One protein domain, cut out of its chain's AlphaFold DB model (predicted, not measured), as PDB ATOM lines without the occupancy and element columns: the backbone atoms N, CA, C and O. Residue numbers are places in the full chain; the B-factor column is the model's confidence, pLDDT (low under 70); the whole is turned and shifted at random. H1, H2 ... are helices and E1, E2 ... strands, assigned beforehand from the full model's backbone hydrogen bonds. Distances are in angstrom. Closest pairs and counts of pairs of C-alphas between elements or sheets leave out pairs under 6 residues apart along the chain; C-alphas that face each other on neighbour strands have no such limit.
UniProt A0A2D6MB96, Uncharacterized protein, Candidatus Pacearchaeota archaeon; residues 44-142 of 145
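What this domain is: This is residues 44 to 142 of the 145 residues of an uncharacterized protein of Candidatus Pacearchaeota archaeon (UniProt A0A2D6MB96). Two groups of helices stand at the two ends of a loose body: H1 and H6 side by side at one end, and H2, H3 and H4 clustered with crossed lines at the other, with H5 between the groups. H4 and H5 run nearly in line, and from the place where their ends meet the small hairpin of E1 and E2 sticks out. The printed part has 99 residues, with named elements in the order H1, H2, H3, H4, E1, E2, H5, H6; the class is mostly helix, and the two-stranded sheet E1 - E2 is antiparallel. It is loose, with a radius of gyration of the C-alphas of 16.0 A and spans of 46 by 33 by 25 A.

How they stand to each other: E1, residues 102 to 104, and E2, residues 110 to 112, form an antiparallel hairpin, with N 102 and O 112 at 2.9 A and N 104 and O 110 at 2.9 A, within hydrogen-bond range. H4, residues 92 to 100, and H5, residues 115 to 125, touch only at their ends, the closest C-alphas being Met 99 and Ile 115, 4.9 A apart; they run the same way at a shallow tilt of 8 degrees. H3, residues 81 to 88, touches H4 about perpendicular at 74 degrees, with C-alphas of Ala 85 and Gln 92 closest at 5.1 A. H2, residues 66 to 76, touches H4 about perpendicular at 88 degrees, with C-alphas of Gln 68 and Ala 98 closest at 6.7 A. H2 and H3 form a helical hairpin, running opposite ways at a steep tilt of 44 degrees, with C-alphas of Met 74 and Ile 84 closest at 6.8 A. H1, residues 44 to 60, only just touches H5, with residues 55 to 59 alone and 3 pairs of C-alphas within 8 A, Val 59 and Leu 119 closest at 7.6 A. H1 touches H6, residues 127 to 141, opposite ways at a shallow tilt of 25 degrees, with C-alphas of Val 44 and Ile 136 closest at 6.0 A. H5 and H6 only just touch, with 3 pairs of C-alphas within 8 A, and only at the corner, Cys 123 and Ile 129 closest at 6.4 A. H1 and H3 are apart, as are H4 and H6. Every O i to N i+4 pair is within hydrogen-bond range in H1, H2, H3, H4 and H6, and 6 of 7 are in H5.

Where its parts are: H1 begins at C-alpha 44, (-31.373, -25.189, 10.272), and is 24.2 A long. H2 is 15.2 A, H5 16.0 A and H6 20.7 A long. H6 ends at C-alpha 141, (-24.253, -16.209, 6.488).

The domain as a whole: The C-alphas farthest apart are those of Gly 89 and Gly 142, 49.8 A. The printed part has no cut, and the links between named elements are tight. The mean pLDDT of the printed part is 93.5; residue 142 is under 70.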
ATOM      1  N   VAL A  44     -31.254 -26.248   9.252       88.88
ATOM      2  CA  VAL A  44     -31.373 -25.189  10.272       88.88
ATOM      3  C   VAL A  44     -32.544 -25.464  11.214       88.88
ATOM      4  O   VAL A  44     -32.469 -25.094  12.387       88.88
ATOM      5  N   ALA A  45     -33.621 -26.088  10.731       89.94
ATOM      6  CA  ALA A  45     -34.714 -26.534  11.590       89.94
ATOM      7  C   ALA A  45     -34.235 -27.629  12.555       89.94
ATOM      8  O   ALA A  45     -34.381 -27.446  13.764       89.94
ATOM      9  N   ASP A  46     -33.552 -28.660  12.052       93.25
ATOM     10  CA  ASP A  46     -32.966 -29.729  12.872       93.25
ATOM     11  C   ASP A  46     -32.001 -29.170  13.927       93.25
ATOM     12  O   ASP A  46     -32.108 -29.469  15.113       93.25
ATOM     13  N   LEU A  47     -31.098 -28.269  13.527       94.12
ATOM     14  CA  LEU A  47     -30.148 -27.633  14.444       94.12
ATOM     15  C   LEU A  47     -30.837 -26.799  15.533       94.12
ATOM     16  O   LEU A  47     -30.328 -26.692  16.647       94.12
ATOM     17  N   LYS A  48     -31.993 -26.193  15.241       93.50
ATOM     18  CA  LYS A  48     -32.785 -25.487  16.259       93.50
ATOM     19  C   LYS A  48     -33.423 -26.456  17.250       93.50
ATOM     20  O   LYS A  48     -33.513 -26.098  18.422       93.50
ATOM     21  N   GLU A  49     -33.862 -27.629  16.803       95.50
ATOM     22  CA  GLU A  49     -34.362 -28.681  17.695       95.50
ATOM     23  C   GLU A  49     -33.236 -29.211  18.591       95.50
ATOM     24  O   GLU A  49     -33.372 -29.166  19.812       95.50
ATOM     25  N   GLU A  50     -32.076 -29.547  18.016       96.19
ATOM     26  CA  GLU A  50     -30.884 -29.950  18.780       96.19
ATOM     27  C   GLU A  50     -30.483 -28.879  19.816       96.19
ATOM     28  O   GLU A  50     -30.170 -29.182  20.968       96.19
ATOM     29  N   LEU A  51     -30.531 -27.596  19.437       95.62
ATOM     30  CA  LEU A  51     -30.237 -26.490  20.348       95.62
ATOM     31  C   LEU A  51     -31.239 -26.410  21.509       95.62
ATOM     32  O   LEU A  51     -30.858 -26.057  22.628       95.62
ATOM     33  N   LEU A  52     -32.519 -26.679  21.248       94.75
ATOM     34  CA  LEU A  52     -33.556 -26.670  22.276       94.75
ATOM     35  C   LEU A  52     -33.357 -27.805  23.277       94.75
ATOM     36  O   LEU A  52     -33.488 -27.545  24.474       94.75
ATOM     37  N   ASP A  53     -32.995 -29.000  22.814       95.81
ATOM     38  CA  ASP A  53     -32.712 -30.152  23.674       95.81
ATOM     39  C   ASP A  53     -31.524 -29.871  24.604       95.81
ATOM     40  O   ASP A  53     -31.631 -30.000  25.825       95.81
ATOM     41  N   GLU A  54     -30.429 -29.335  24.065       95.62
ATOM     42  CA  GLU A  54     -29.254 -28.952  24.859       95.62
ATOM     43  C   GLU A  54     -29.578 -27.863  25.897       95.62
ATOM     44  O   GLU A  54     -29.153 -27.913  27.057       95.62
ATOM     45  N   ILE A  55     -30.373 -26.857  25.515       94.00
ATOM     46  CA  ILE A  55     -30.835 -25.830  26.458       94.00
ATOM     47  C   ILE A  55     -31.745 -26.449  27.526       94.00
ATOM     48  O   ILE A  55     -31.667 -26.054  28.696       94.00
ATOM     49  N   TYR A  56     -32.606 -27.395  27.152       93.75
ATOM     50  CA  TYR A  56     -33.503 -28.086  28.070       93.75
ATOM     51  C   TYR A  56     -32.721 -28.888  29.116       93.75
ATOM     52  O   TYR A  56     -33.034 -28.791  30.308       93.75
ATOM     53  N   ASP A  57     -31.662 -29.585  28.714       94.25
ATOM     54  CA  ASP A  57     -30.789 -30.331  29.622       94.25
ATOM     55  C   ASP A  57     -30.050 -29.408  30.595       94.25
ATOM     56  O   ASP A  57     -30.035 -29.648  31.806       94.25
ATOM     57  N   ILE A  58     -29.534 -28.271  30.118       94.06
ATOM     58  CA  ILE A  58     -28.924 -27.256  30.989       94.06
ATOM     59  C   ILE A  58     -29.938 -26.711  32.003       94.06
ATOM     60  O   ILE A  58     -29.612 -26.507  33.178       94.06
ATOM     61  N   VAL A  59     -31.169 -26.441  31.569       94.06
ATOM     62  CA  VAL A  59     -32.223 -25.916  32.444       94.06
ATOM     63  C   VAL A  59     -32.626 -26.941  33.507       94.06
ATOM     64  O   VAL A  59     -32.821 -26.561  34.668       94.06
ATOM     65  N   ASN A  60     -32.733 -28.218  33.137       92.88
ATOM     66  CA  ASN A  60     -33.158 -29.290  34.037       92.88
ATOM     67  C   ASN A  60     -32.030 -29.908  34.866       92.88
ATOM     68  O   ASN A  60     -32.328 -30.569  35.864       92.88
ATOM     69  N   GLY A  61     -30.771 -29.633  34.530       91.50
ATOM     70  CA  GLY A  61     -29.603 -30.046  35.300       91.50
ATOM     71  C   GLY A  61     -29.451 -29.334  36.652       91.50
ATOM     72  O   GLY A  61     -30.403 -28.840  37.268       91.50
ATOM     73  N   GLU A  62     -28.212 -29.270  37.140       91.25
ATOM     74  CA  GLU A  62     -27.890 -28.802  38.500       91.25
ATOM     75  C   GLU A  62     -27.718 -27.280  38.616       91.25
ATOM     76  O   GLU A  62     -27.556 -26.724  39.706       91.25
ATOM     77  N   TYR A  63     -27.749 -26.563  37.494       91.19
ATOM     78  CA  TYR A  63     -27.452 -25.136  37.484       91.19
ATOM     79  C   TYR A  63     -28.547 -24.296  38.137       91.19
ATOM     80  O   TYR A  63     -28.246 -23.259  38.735       91.19
ATOM     81  N   LEU A  64     -29.811 -24.704  38.038       94.44
ATOM     82  CA  LEU A  64     -30.951 -23.985  38.606       94.44
ATOM     83  C   LEU A  64     -31.516 -24.734  39.810       94.44
ATOM     84  O   LEU A  64     -31.613 -25.956  39.807       94.44
ATOM     85  N   THR A  65     -31.942 -23.995  40.835       94.25
ATOM     86  CA  THR A  65     -32.707 -24.605  41.932       94.25
ATOM     87  C   THR A  65     -34.112 -24.975  41.461       94.25
ATOM     88  O   THR A  65     -34.648 -24.344  40.550       94.25
ATOM     89  N   GLU A  66     -34.775 -25.914  42.133       94.88
ATOM     90  CA  GLU A  66     -36.159 -26.297  41.805       94.88
ATOM     91  C   GLU A  66     -37.131 -25.107  41.804       94.88
ATOM     92  O   GLU A  66     -38.020 -24.999  40.960       94.88
ATOM     93  N   HIS A  67     -36.926 -24.146  42.708       94.75
ATOM     94  CA  HIS A  67     -37.708 -22.912  42.714       94.75
ATOM     95  C   HIS A  67     -37.441 -22.046  41.469       94.75
ATOM     96  O   HIS A  67     -38.372 -21.504  40.877       94.75
ATOM     97  N   GLN A  68     -36.179 -21.941  41.043       95.75
ATOM     98  CA  GLN A  68     -35.799 -21.223  39.825       95.75
ATOM     99  C   GLN A  68     -36.362 -21.891  38.568       95.75
ATOM    100  O   GLN A  68     -36.900 -21.189  37.714       95.75
ATOM    101  N   LYS A  69     -36.298 -23.227  38.487       96.50
ATOM    102  CA  LYS A  69     -36.900 -24.010  37.401       96.50
ATOM    103  C   LYS A  69     -38.401 -23.748  37.312       96.50
ATOM    104  O   LYS A  69     -38.884 -23.358  36.255       96.50
ATOM    105  N   LYS A  70     -39.135 -23.833  38.432       96.81
ATOM    106  CA  LYS A  70     -40.581 -23.533  38.476       96.81
ATOM    107  C   LYS A  70     -40.916 -22.136  37.947       96.81
ATOM    108  O   LYS A  70     -41.827 -21.996  37.134       96.81
ATOM    109  N   ILE A  71     -40.184 -21.109  38.388       97.69
ATOM    110  CA  ILE A  71     -40.382 -19.732  37.906       97.69
ATOM    111  C   ILE A  71     -40.108 -19.633  36.399       97.69
ATOM    112  O   ILE A  71     -40.907 -19.037  35.676       97.69
ATOM    113  N   LEU A  72     -39.006 -20.223  35.924       97.19
ATOM    114  CA  LEU A  72     -38.633 -20.209  34.511       97.19
ATOM    115  C   LEU A  72     -39.692 -20.893  33.642       97.19
ATOM    116  O   LEU A  72     -40.173 -20.282  32.693       97.19
ATOM    117  N   PHE A  73     -40.105 -22.113  33.991       96.56
ATOM    118  CA  PHE A  73     -41.108 -22.857  33.230       96.56
ATOM    119  C   PHE A  73     -42.449 -22.130  33.183       96.56
ATOM    120  O   PHE A  73     -43.038 -22.003  32.115       96.56
ATOM    121  N   MET A  74     -42.914 -21.562  34.298       97.94
ATOM    122  CA  MET A  74     -44.129 -20.745  34.278       97.94
ATOM    123  C   MET A  74     -44.010 -19.525  33.370       97.94
ATOM    124  O   MET A  74     -44.977 -19.173  32.693       97.94
ATOM    125  N   ARG A  75     -42.832 -18.896  33.325       96.69
ATOM    126  CA  ARG A  75     -42.592 -17.781  32.414       96.69
ATOM    127  C   ARG A  75     -42.606 -18.225  30.950       96.69
ATOM    128  O   ARG A  75     -43.171 -17.508  30.131       96.69
ATOM    129  N   LEU A  76     -42.022 -19.384  30.636       93.88
ATOM    130  CA  LEU A  76     -42.037 -19.980  29.294       93.88
ATOM    131  C   LEU A  76     -43.453 -20.387  28.857       93.88
ATOM    132  O   LEU A  76     -43.805 -20.203  27.701       93.88
ATOM    133  N   MET A  77     -44.302 -20.815  29.795       95.50
ATOM    134  CA  MET A  77     -45.739 -21.047  29.572       95.50
ATOM    135  C   MET A  77     -46.563 -19.753  29.404       95.50
ATOM    136  O   MET A  77     -47.789 -19.800  29.371       95.50
ATOM    137  N   GLY A  78     -45.919 -18.584  29.341       97.06
ATOM    138  CA  GLY A  78     -46.576 -17.305  29.074       97.06
ATOM    139  C   GLY A  78     -47.119 -16.573  30.302       97.06
ATOM    140  O   GLY A  78     -47.660 -15.479  30.150       97.06
ATOM    141  N   LYS A  79     -46.938 -17.095  31.524       97.62
ATOM    142  CA  LYS A  79     -47.416 -16.410  32.738       97.62
ATOM    143  C   LYS A  79     -46.664 -15.097  32.982       97.62
ATOM    144  O   LYS A  79     -45.450 -14.967  32.764       97.62
ATOM    145  N   THR A  80     -47.392 -14.100  33.464       97.81
ATOM    146  CA  THR A  80     -46.862 -12.822  33.945       97.81
ATOM    147  C   THR A  80     -46.197 -12.981  35.315       97.81
ATOM    148  O   THR A  80     -46.398 -13.964  36.024       97.81
ATOM    149  N   GLN A  81     -45.391 -11.996  35.728       97.25
ATOM    150  CA  GLN A  81     -44.723 -12.054  37.036       97.25
ATOM    151  C   GLN A  81     -45.709 -12.007  38.213       97.25
ATOM    152  O   GLN A  81     -45.408 -12.583  39.253       97.25
ATOM    153  N   ASN A  82     -46.867 -11.360  38.040       98.00
ATOM    154  CA  ASN A  82     -47.928 -11.329  39.050       98.00
ATOM    155  C   ASN A  82     -48.590 -12.702  39.182       98.00
ATOM    156  O   ASN A  82     -48.624 -13.242  40.276       98.00
ATOM    157  N   GLU A  83     -48.988 -13.333  38.075       98.31
ATOM    158  CA  GLU A  83     -49.596 -14.673  38.126       98.31
ATOM    159  C   GLU A  83     -48.648 -15.726  38.711       98.31
ATOM    160  O   GLU A  83     -49.078 -16.639  39.409       98.31
ATOM    161  N   ILE A  84     -47.344 -15.609  38.436       98.38
ATOM    162  CA  ILE A  84     -46.319 -16.470  39.041       98.38
ATOM    163  C   ILE A  84     -46.216 -16.212  40.547       98.38
ATOM    164  O   ILE A  84     -46.106 -17.158  41.325       98.38
ATOM    165  N   ALA A  85     -46.225 -14.942  40.954       98.19
ATOM    166  CA  ALA A  85     -46.165 -14.546  42.354       98.19
ATOM    167  C   ALA A  85     -47.375 -15.079  43.134       98.19
ATOM    168  O   ALA A  85     -47.184 -15.731  44.161       98.19
ATOM    169  N   ASP A  86     -48.578 -14.908  42.583       98.12
ATOM    170  CA  ASP A  86     -49.831 -15.412  43.145       98.12
ATOM    171  C   ASP A  86     -49.813 -16.943  43.250       98.12
ATOM    172  O   ASP A  86     -50.139 -17.502  44.295       98.12
ATOM    173  N   HIS A  87     -49.352 -17.635  42.200       97.69
ATOM    174  CA  HIS A  87     -49.278 -19.096  42.182       97.69
ATOM    175  C   HIS A  87     -48.290 -19.669  43.210       97.69
ATOM    176  O   HIS A  87     -48.511 -20.750  43.748       97.69
ATOM    177  N   LEU A  88     -47.188 -18.963  43.477       97.00
ATOM    178  CA  LEU A  88     -46.143 -19.409  44.403       97.00
ATOM    179  C   LEU A  88     -46.292 -18.847  45.823       97.00
ATOM    180  O   LEU A  88     -45.489 -19.204  46.685       97.00
ATOM    181  N   GLY A  89     -47.261 -17.962  46.071       97.19
ATOM    182  CA  GLY A  89     -47.411 -17.275  47.356       97.19
ATOM    183  C   GLY A  89     -46.221 -16.370  47.704       97.19
ATOM    184  O   GLY A  89     -45.847 -16.258  48.871       97.19
ATOM    185  N   ILE A  90     -45.589 -15.754  46.700       97.00
ATOM    186  CA  ILE A  90     -44.453 -14.828  46.864       97.00
ATOM    187  C   ILE A  90     -44.791 -13.448  46.293       97.00
ATOM    188  O   ILE A  90     -45.867 -13.224  45.760       97.00
ATOM    189  N   THR A  91     -43.864 -12.492  46.383       97.69
ATOM    190  CA  THR A  91     -44.063 -11.158  45.791       97.69
ATOM    191  C   THR A  91     -43.614 -11.110  44.329       97.69
ATOM    192  O   THR A  91     -42.638 -11.762  43.948       97.69
ATOM    193  N   GLN A  92     -44.235 -10.248  43.516       97.19
ATOM    194  CA  GLN A  92     -43.789  -9.983  42.138       97.19
ATOM    195  C   GLN A  92     -42.316  -9.544  42.083       97.19
ATOM    196  O   GLN A  92     -41.561  -9.986  41.217       97.19
ATOM    197  N   SER A  93     -41.869  -8.736  43.050       96.56
ATOM    198  CA  SER A  93     -40.461  -8.340  43.171       96.56
ATOM    199  C   SER A  93     -39.536  -9.545  43.405       96.56
ATOM    200  O   SER A  93     -38.435  -9.585  42.853       96.56
ATOM    201  N   ALA A  94     -39.962 -10.555  44.174       95.88
ATOM    202  CA  ALA A  94     -39.193 -11.788  44.341       95.88
ATOM    203  C   ALA A  94     -39.058 -12.555  43.014       95.88
ATOM    204  O   ALA A  94     -37.950 -12.968  42.670       95.88
ATOM    205  N   VAL A  95     -40.134 -12.649  42.222       97.62
ATOM    206  CA  VAL A  95     -40.099 -13.232  40.866       97.62
ATOM    207  C   VAL A  95     -39.147 -12.452  39.954       97.62
ATOM    208  O   VAL A  95     -38.284 -13.043  39.303       97.62
ATOM    209  N   HIS A  96     -39.237 -11.116  39.945       95.88
ATOM    210  CA  HIS A  96     -38.343 -10.258  39.163       95.88
ATOM    211  C   HIS A  96     -36.870 -10.502  39.513       95.88
ATOM    212  O   HIS A  96     -36.034 -10.676  38.625       95.88
ATOM    213  N   LYS A  97     -36.548 -10.546  40.809       95.06
ATOM    214  CA  LYS A  97     -35.189 -10.798  41.304       95.06
ATOM    215  C   LYS A  97     -34.714 -12.213  40.988       95.06
ATOM    216  O   LYS A  97     -33.547 -12.389  40.647       95.06
ATOM    217  N   ALA A  98     -35.591 -13.214  41.047       96.31
ATOM    218  CA  ALA A  98     -35.255 -14.575  40.641       96.31
ATOM    219  C   ALA A  98     -34.882 -14.638  39.150       96.31
ATOM    220  O   ALA A  98     -33.875 -15.251  38.799       96.31
ATOM    221  N   MET A  99     -35.623 -13.945  38.282       96.44
ATOM    222  CA  MET A  99     -35.357 -13.913  36.839       96.44
ATOM    223  C   MET A  99     -34.116 -13.086  36.472       96.44
ATOM    224  O   MET A  99     -33.262 -13.553  35.716       96.44
ATOM    225  N   HIS A 100     -33.993 -11.873  37.018       94.88
ATOM    226  CA  HIS A 100     -33.042 -10.854  36.549       94.88
ATOM    227  C   HIS A 100     -31.922 -10.507  37.537       94.88
ATOM    228  O   HIS A 100     -31.037  -9.711  37.211       94.88
ATOM    229  N   GLY A 101     -31.944 -11.088  38.735       93.38
ATOM    230  CA  GLY A 101     -30.952 -10.840  39.771       93.38
ATOM    231  C   GLY A 101     -31.204  -9.570  40.584       93.38
ATOM    232  O   GLY A 101     -32.143  -8.807  40.349       93.38
ATOM    233  N   ASN A 102     -30.328  -9.350  41.560       90.81
ATOM    234  CA  ASN A 102     -30.345  -8.191  42.448       90.81
ATOM    235  C   ASN A 102     -29.388  -7.102  41.953       90.81
ATOM    236  O   ASN A 102     -28.431  -7.385  41.234       90.81
ATOM    237  N   ILE A 103     -29.641  -5.857  42.357       89.56
ATOM    238  CA  ILE A 103     -28.752  -4.718  42.106       89.56
ATOM    239  C   ILE A 103     -27.781  -4.596  43.281       89.56
ATOM    240  O   ILE A 103     -28.209  -4.465  44.426       89.56
ATOM    241  N   ASP A 104     -26.483  -4.612  42.993       88.94
ATOM    242  CA  ASP A 104     -25.442  -4.305  43.967       88.94
ATOM    243  C   ASP A 104     -25.216  -2.792  44.031       88.94
ATOM    244  O   ASP A 104     -24.504  -2.204  43.215       88.94
ATOM    245  N   TYR A 105     -25.835  -2.147  45.017       87.06
ATOM    246  CA  TYR A 105     -25.724  -0.702  45.214       87.06
ATOM    247  C   TYR A 105     -24.315  -0.237  45.602       87.06
ATOM    248  O   TYR A 105     -24.001   0.933  45.393       87.06
ATOM    249  N   LYS A 106     -23.460  -1.126  46.126       86.62
ATOM    250  CA  LYS A 106     -22.079  -0.797  46.510       86.62
ATOM    251  C   LYS A 106     -21.124  -0.917  45.323       86.62
ATOM    252  O   LYS A 106     -20.165  -0.160  45.230       86.62
ATOM    253  N   ASN A 107     -21.411  -1.817  44.384       84.75
ATOM    254  CA  ASN A 107     -20.597  -2.047  43.193       84.75
ATOM    255  C   ASN A 107     -21.231  -1.434  41.936       84.75
ATOM    256  O   ASN A 107     -21.691  -2.143  41.038       84.75
ATOM    257  N   GLN A 108     -21.284  -0.100  41.879       87.44
ATOM    258  CA  GLN A 108     -21.735   0.655  40.697       87.44
ATOM    259  C   GLN A 108     -23.129   0.247  40.172       87.44
ATOM    260  O   GLN A 108     -23.401   0.361  38.977       87.44
ATOM    261  N   LYS A 109     -24.026  -0.252  41.037       86.00
ATOM    262  CA  LYS A 109     -25.363  -0.746  40.655       86.00
ATOM    263  C   LYS A 109     -25.323  -1.910  39.650       86.00
ATOM    264  O   LYS A 109     -26.279  -2.121  38.901       86.00
ATOM    265  N   LYS A 110     -24.244  -2.701  39.635       86.69
ATOM    266  CA  LYS A 110     -24.149  -3.900  38.789       86.69
ATOM    267  C   LYS A 110     -25.154  -4.962  39.243       86.69
ATOM    268  O   LYS A 110     -25.352  -5.185  40.434       86.69
ATOM    269  N   ARG A 111     -25.781  -5.651  38.284       87.25
ATOM    270  CA  ARG A 111     -26.691  -6.769  38.581       87.25
ATOM    271  C   ARG A 111     -25.933  -8.070  38.826       87.25
ATOM    272  O   ARG A 111     -25.034  -8.419  38.051       87.25
ATOM    273  N   TYR A 112     -26.333  -8.828  39.841       88.31
ATOM    274  CA  TYR A 112     -25.780 -10.147  40.155       88.31
ATOM    275  C   TYR A 112     -26.878 -11.187  40.398       88.31
ATOM    276  O   TYR A 112     -27.983 -10.867  40.834       88.31
ATOM    277  N   GLY A 113     -26.558 -12.450  40.111       89.56
ATOM    278  CA  GLY A 113     -27.534 -13.537  40.124       89.56
ATOM    279  C   GLY A 113     -28.574 -13.414  39.005       89.56
ATOM    280  O   GLY A 113     -28.364 -12.699  38.025       89.56
ATOM    281  N   GLY A 114     -29.690 -14.119  39.176       95.00
ATOM    282  CA  GLY A 114     -30.768 -14.201  38.191       95.00
ATOM    283  C   GLY A 114     -30.633 -15.406  37.261       95.00
ATOM    284  O   GLY A 114     -29.533 -15.733  36.812       95.00
ATOM    285  N   ILE A 115     -31.762 -16.050  36.968       96.38
ATOM    286  CA  ILE A 115     -31.856 -17.206  36.067       96.38
ATOM    287  C   ILE A 115     -31.266 -16.864  34.697       96.38
ATOM    288  O   ILE A 115     -30.378 -17.569  34.226       96.38
ATOM    289  N   VAL A 116     -31.677 -15.737  34.103       94.56
ATOM    290  CA  VAL A 116     -31.249 -15.340  32.750       94.56
ATOM    291  C   VAL A 116     -29.732 -15.181  32.679       94.56
ATOM    292  O   VAL A 116     -29.086 -15.756  31.810       94.56
ATOM    293  N   LYS A 117     -29.142 -14.448  33.630       93.50
ATOM    294  CA  LYS A 117     -27.692 -14.218  33.661       93.50
ATOM    295  C   LYS A 117     -26.915 -15.516  33.886       93.50
ATOM    296  O   LYS A 117     -25.826 -15.673  33.337       93.50
ATOM    297  N   LYS A 118     -27.450 -16.430  34.703       94.56
ATOM    298  CA  LYS A 118     -26.827 -17.729  34.967       94.56
ATOM    299  C   LYS A 118     -26.830 -18.602  33.710       94.56
ATOM    300  O   LYS A 118     -25.758 -19.045  33.312       94.56
ATOM    301  N   LEU A 119     -27.985 -18.762  33.060       94.88
ATOM    302  CA  LEU A 119     -28.109 -19.528  31.817       94.88
ATOM    303  C   LEU A 119     -27.236 -18.939  30.707       94.88
ATOM    304  O   LEU A 119     -26.445 -19.659  30.117       94.88
ATOM    305  N   GLN A 120     -27.260 -17.616  30.512       93.06
ATOM    306  CA  GLN A 120     -26.384 -16.946  29.544       93.06
ATOM    307  C   GLN A 120     -24.901 -17.245  29.777       93.06
ATOM    308  O   GLN A 120     -24.149 -17.395  28.820       93.06
ATOM    309  N   LYS A 121     -24.452 -17.299  31.037       93.62
ATOM    310  CA  LYS A 121     -23.056 -17.618  31.349       93.62
ATOM    311  C   LYS A 121     -22.718 -19.060  30.973       93.62
ATOM    312  O   LYS A 121     -21.637 -19.280  30.445       93.62
ATOM    313  N   ILE A 122     -23.620 -19.998  31.250       93.69
ATOM    314  CA  ILE A 122     -23.419 -21.423  30.972       93.69
ATOM    315  C   ILE A 122     -23.415 -21.668  29.464       93.69
ATOM    316  O   ILE A 122     -22.439 -22.208  28.955       93.69
ATOM    317  N   CYS A 123     -24.437 -21.189  28.748       93.38
ATOM    318  CA  CYS A 123     -24.553 -21.370  27.301       93.38
ATOM    319  C   CYS A 123     -23.349 -20.786  26.550       93.38
ATOM    320  O   CYS A 123     -22.869 -21.410  25.617       93.38
ATOM    321  N   LYS A 124     -22.794 -19.648  26.996       92.62
ATOM    322  CA  LYS A 124     -21.581 -19.058  26.395       92.62
ATOM    323  C   LYS A 124     -20.362 -19.979  26.419       92.62
ATOM    324  O   LYS A 124     -19.481 -19.840  25.579       92.62
ATOM    325  N   THR A 125     -20.268 -20.856  27.412       92.88
ATOM    326  CA  THR A 125     -19.131 -21.770  27.586       92.88
ATOM    327  C   THR A 125     -19.468 -23.210  27.209       92.88
ATOM    328  O   THR A 125     -18.615 -24.077  27.356       92.88
ATOM    329  N   HIS A 126     -20.700 -23.483  26.777       94.69
ATOM    330  CA  HIS A 126     -21.161 -24.835  26.486       94.69
ATOM    331  C   HIS A 126     -20.741 -25.224  25.068       94.69
ATOM    332  O   HIS A 126     -21.212 -24.621  24.104       94.69
ATOM    333  N   SER A 127     -19.852 -26.215  24.946       94.75
ATOM    334  CA  SER A 127     -19.243 -26.602  23.665       94.75
ATOM    335  C   SER A 127     -20.297 -26.936  22.616       94.75
ATOM    336  O   SER A 127     -20.322 -26.305  21.567       94.75
ATOM    337  N   ARG A 128     -21.243 -27.820  22.955       95.62
ATOM    338  CA  ARG A 128     -22.270 -28.275  22.013       95.62
ATOM    339  C   ARG A 128     -23.191 -27.154  21.528       95.62
ATOM    340  O   ARG A 128     -23.537 -27.104  20.357       95.62
ATOM    341  N   ILE A 129     -23.543 -26.210  22.405       95.31
ATOM    342  CA  ILE A 129     -24.375 -25.059  22.020       95.31
ATOM    343  C   ILE A 129     -23.608 -24.163  21.050       95.31
ATOM    344  O   ILE A 129     -24.177 -23.707  20.063       95.31
ATOM    345  N   ASN A 130     -22.330 -23.906  21.327       95.00
ATOM    346  CA  ASN A 130     -21.505 -23.075  20.460       95.00
ATOM    347  C   ASN A 130     -21.287 -23.737  19.089       95.00
ATOM    348  O   ASN A 130     -21.435 -23.052  18.085       95.00
ATOM    349  N   GLU A 131     -21.049 -25.051  19.039       96.00
ATOM    350  CA  GLU A 131     -20.967 -25.827  17.789       96.00
ATOM    351  C   GLU A 131     -22.242 -25.674  16.945       96.00
ATOM    352  O   GLU A 131     -22.174 -25.303  15.774       96.00
ATOM    353  N   ILE A 132     -23.417 -25.880  17.552       95.31
ATOM    354  CA  ILE A 132     -24.708 -25.750  16.862       95.31
ATOM    355  C   ILE A 132     -24.915 -24.319  16.342       95.31
ATOM    356  O   ILE A 132     -25.339 -24.116  15.204       95.31
ATOM    357  N   LEU A 133     -24.605 -23.305  17.154       93.69
ATOM    358  CA  LEU A 133     -24.733 -21.903  16.751       93.69
ATOM    359  C   LEU A 133     -23.773 -21.532  15.612       93.69
ATOM    360  O   LEU A 133     -24.151 -20.744  14.744       93.69
ATOM    361  N   GLU A 134     -22.565 -22.093  15.595       93.44
ATOM    362  CA  GLU A 134     -21.607 -21.925  14.501       93.44
ATOM    363  C   GLU A 134     -22.102 -22.586  13.209       93.44
ATOM    364  O   GLU A 134     -22.034 -21.957  12.154       93.44
ATOM    365  N   GLU A 135     -22.662 -23.800  13.269       92.38
ATOM    366  CA  GLU A 135     -23.273 -24.455  12.101       92.38
ATOM    367  C   GLU A 135     -24.439 -23.633  11.536       92.38
ATOM    368  O   GLU A 135     -24.488 -23.361  10.335       92.38
ATOM    369  N   ILE A 136     -25.336 -23.150  12.404       90.19
ATOM    370  CA  ILE A 136     -26.439 -22.265  12.005       90.19
ATOM    371  C   ILE A 136     -25.901 -20.980  11.360       90.19
ATOM    372  O   ILE A 136     -26.465 -20.503  10.373       90.19
ATOM    373  N   ALA A 137     -24.836 -20.390  11.909       88.81
ATOM    374  CA  ALA A 137     -24.248 -19.174  11.359       88.81
ATOM    375  C   ALA A 137     -23.639 -19.415   9.971       88.81
ATOM    376  O   ALA A 137     -23.895 -18.624   9.064       88.81
ATOM    377  N   LYS A 138     -22.915 -20.523   9.780       88.31
ATOM    378  CA  LYS A 138     -22.338 -20.907   8.484       88.31
ATOM    379  C   LYS A 138     -23.401 -21.091   7.410       88.31
ATOM    380  O   LYS A 138     -23.229 -20.600   6.300       88.31
ATOM    381  N   ILE A 139     -24.513 -21.749   7.743       85.75
ATOM    382  CA  ILE A 139     -25.608 -21.963   6.788       85.75
ATOM    383  C   ILE A 139     -26.273 -20.631   6.410       85.75
ATOM    384  O   ILE A 139     -26.518 -20.374   5.236       85.75
ATOM    385  N   ASN A 140     -26.535 -19.759   7.388       82.25
ATOM    386  CA  ASN A 140     -27.267 -18.514   7.137       82.25
ATOM    387  C   ASN A 140     -26.415 -17.391   6.528       82.25
ATOM    388  O   ASN A 140     -26.959 -16.522   5.847       82.25
ATOM    389  N   TYR A 141     -25.111 -17.354   6.814       80.12
ATOM    390  CA  TYR A 141     -24.253 -16.209   6.488       80.12
ATOM    391  C   TYR A 141     -23.006 -16.570   5.670       80.12
ATOM    392  O   TYR A 141     -22.316 -15.660   5.213       80.12
ATOM    393  N   GLY A 142     -22.732 -17.860   5.443       69.38
ATOM    394  CA  GLY A 142     -21.474 -18.332   4.859       69.38
ATOM    395  C   GLY A 142     -20.323 -18.350   5.873       69.38
ATOM    396  O   GLY A 142     -20.476 -17.914   7.016       69.38
TER     397      GLY A 142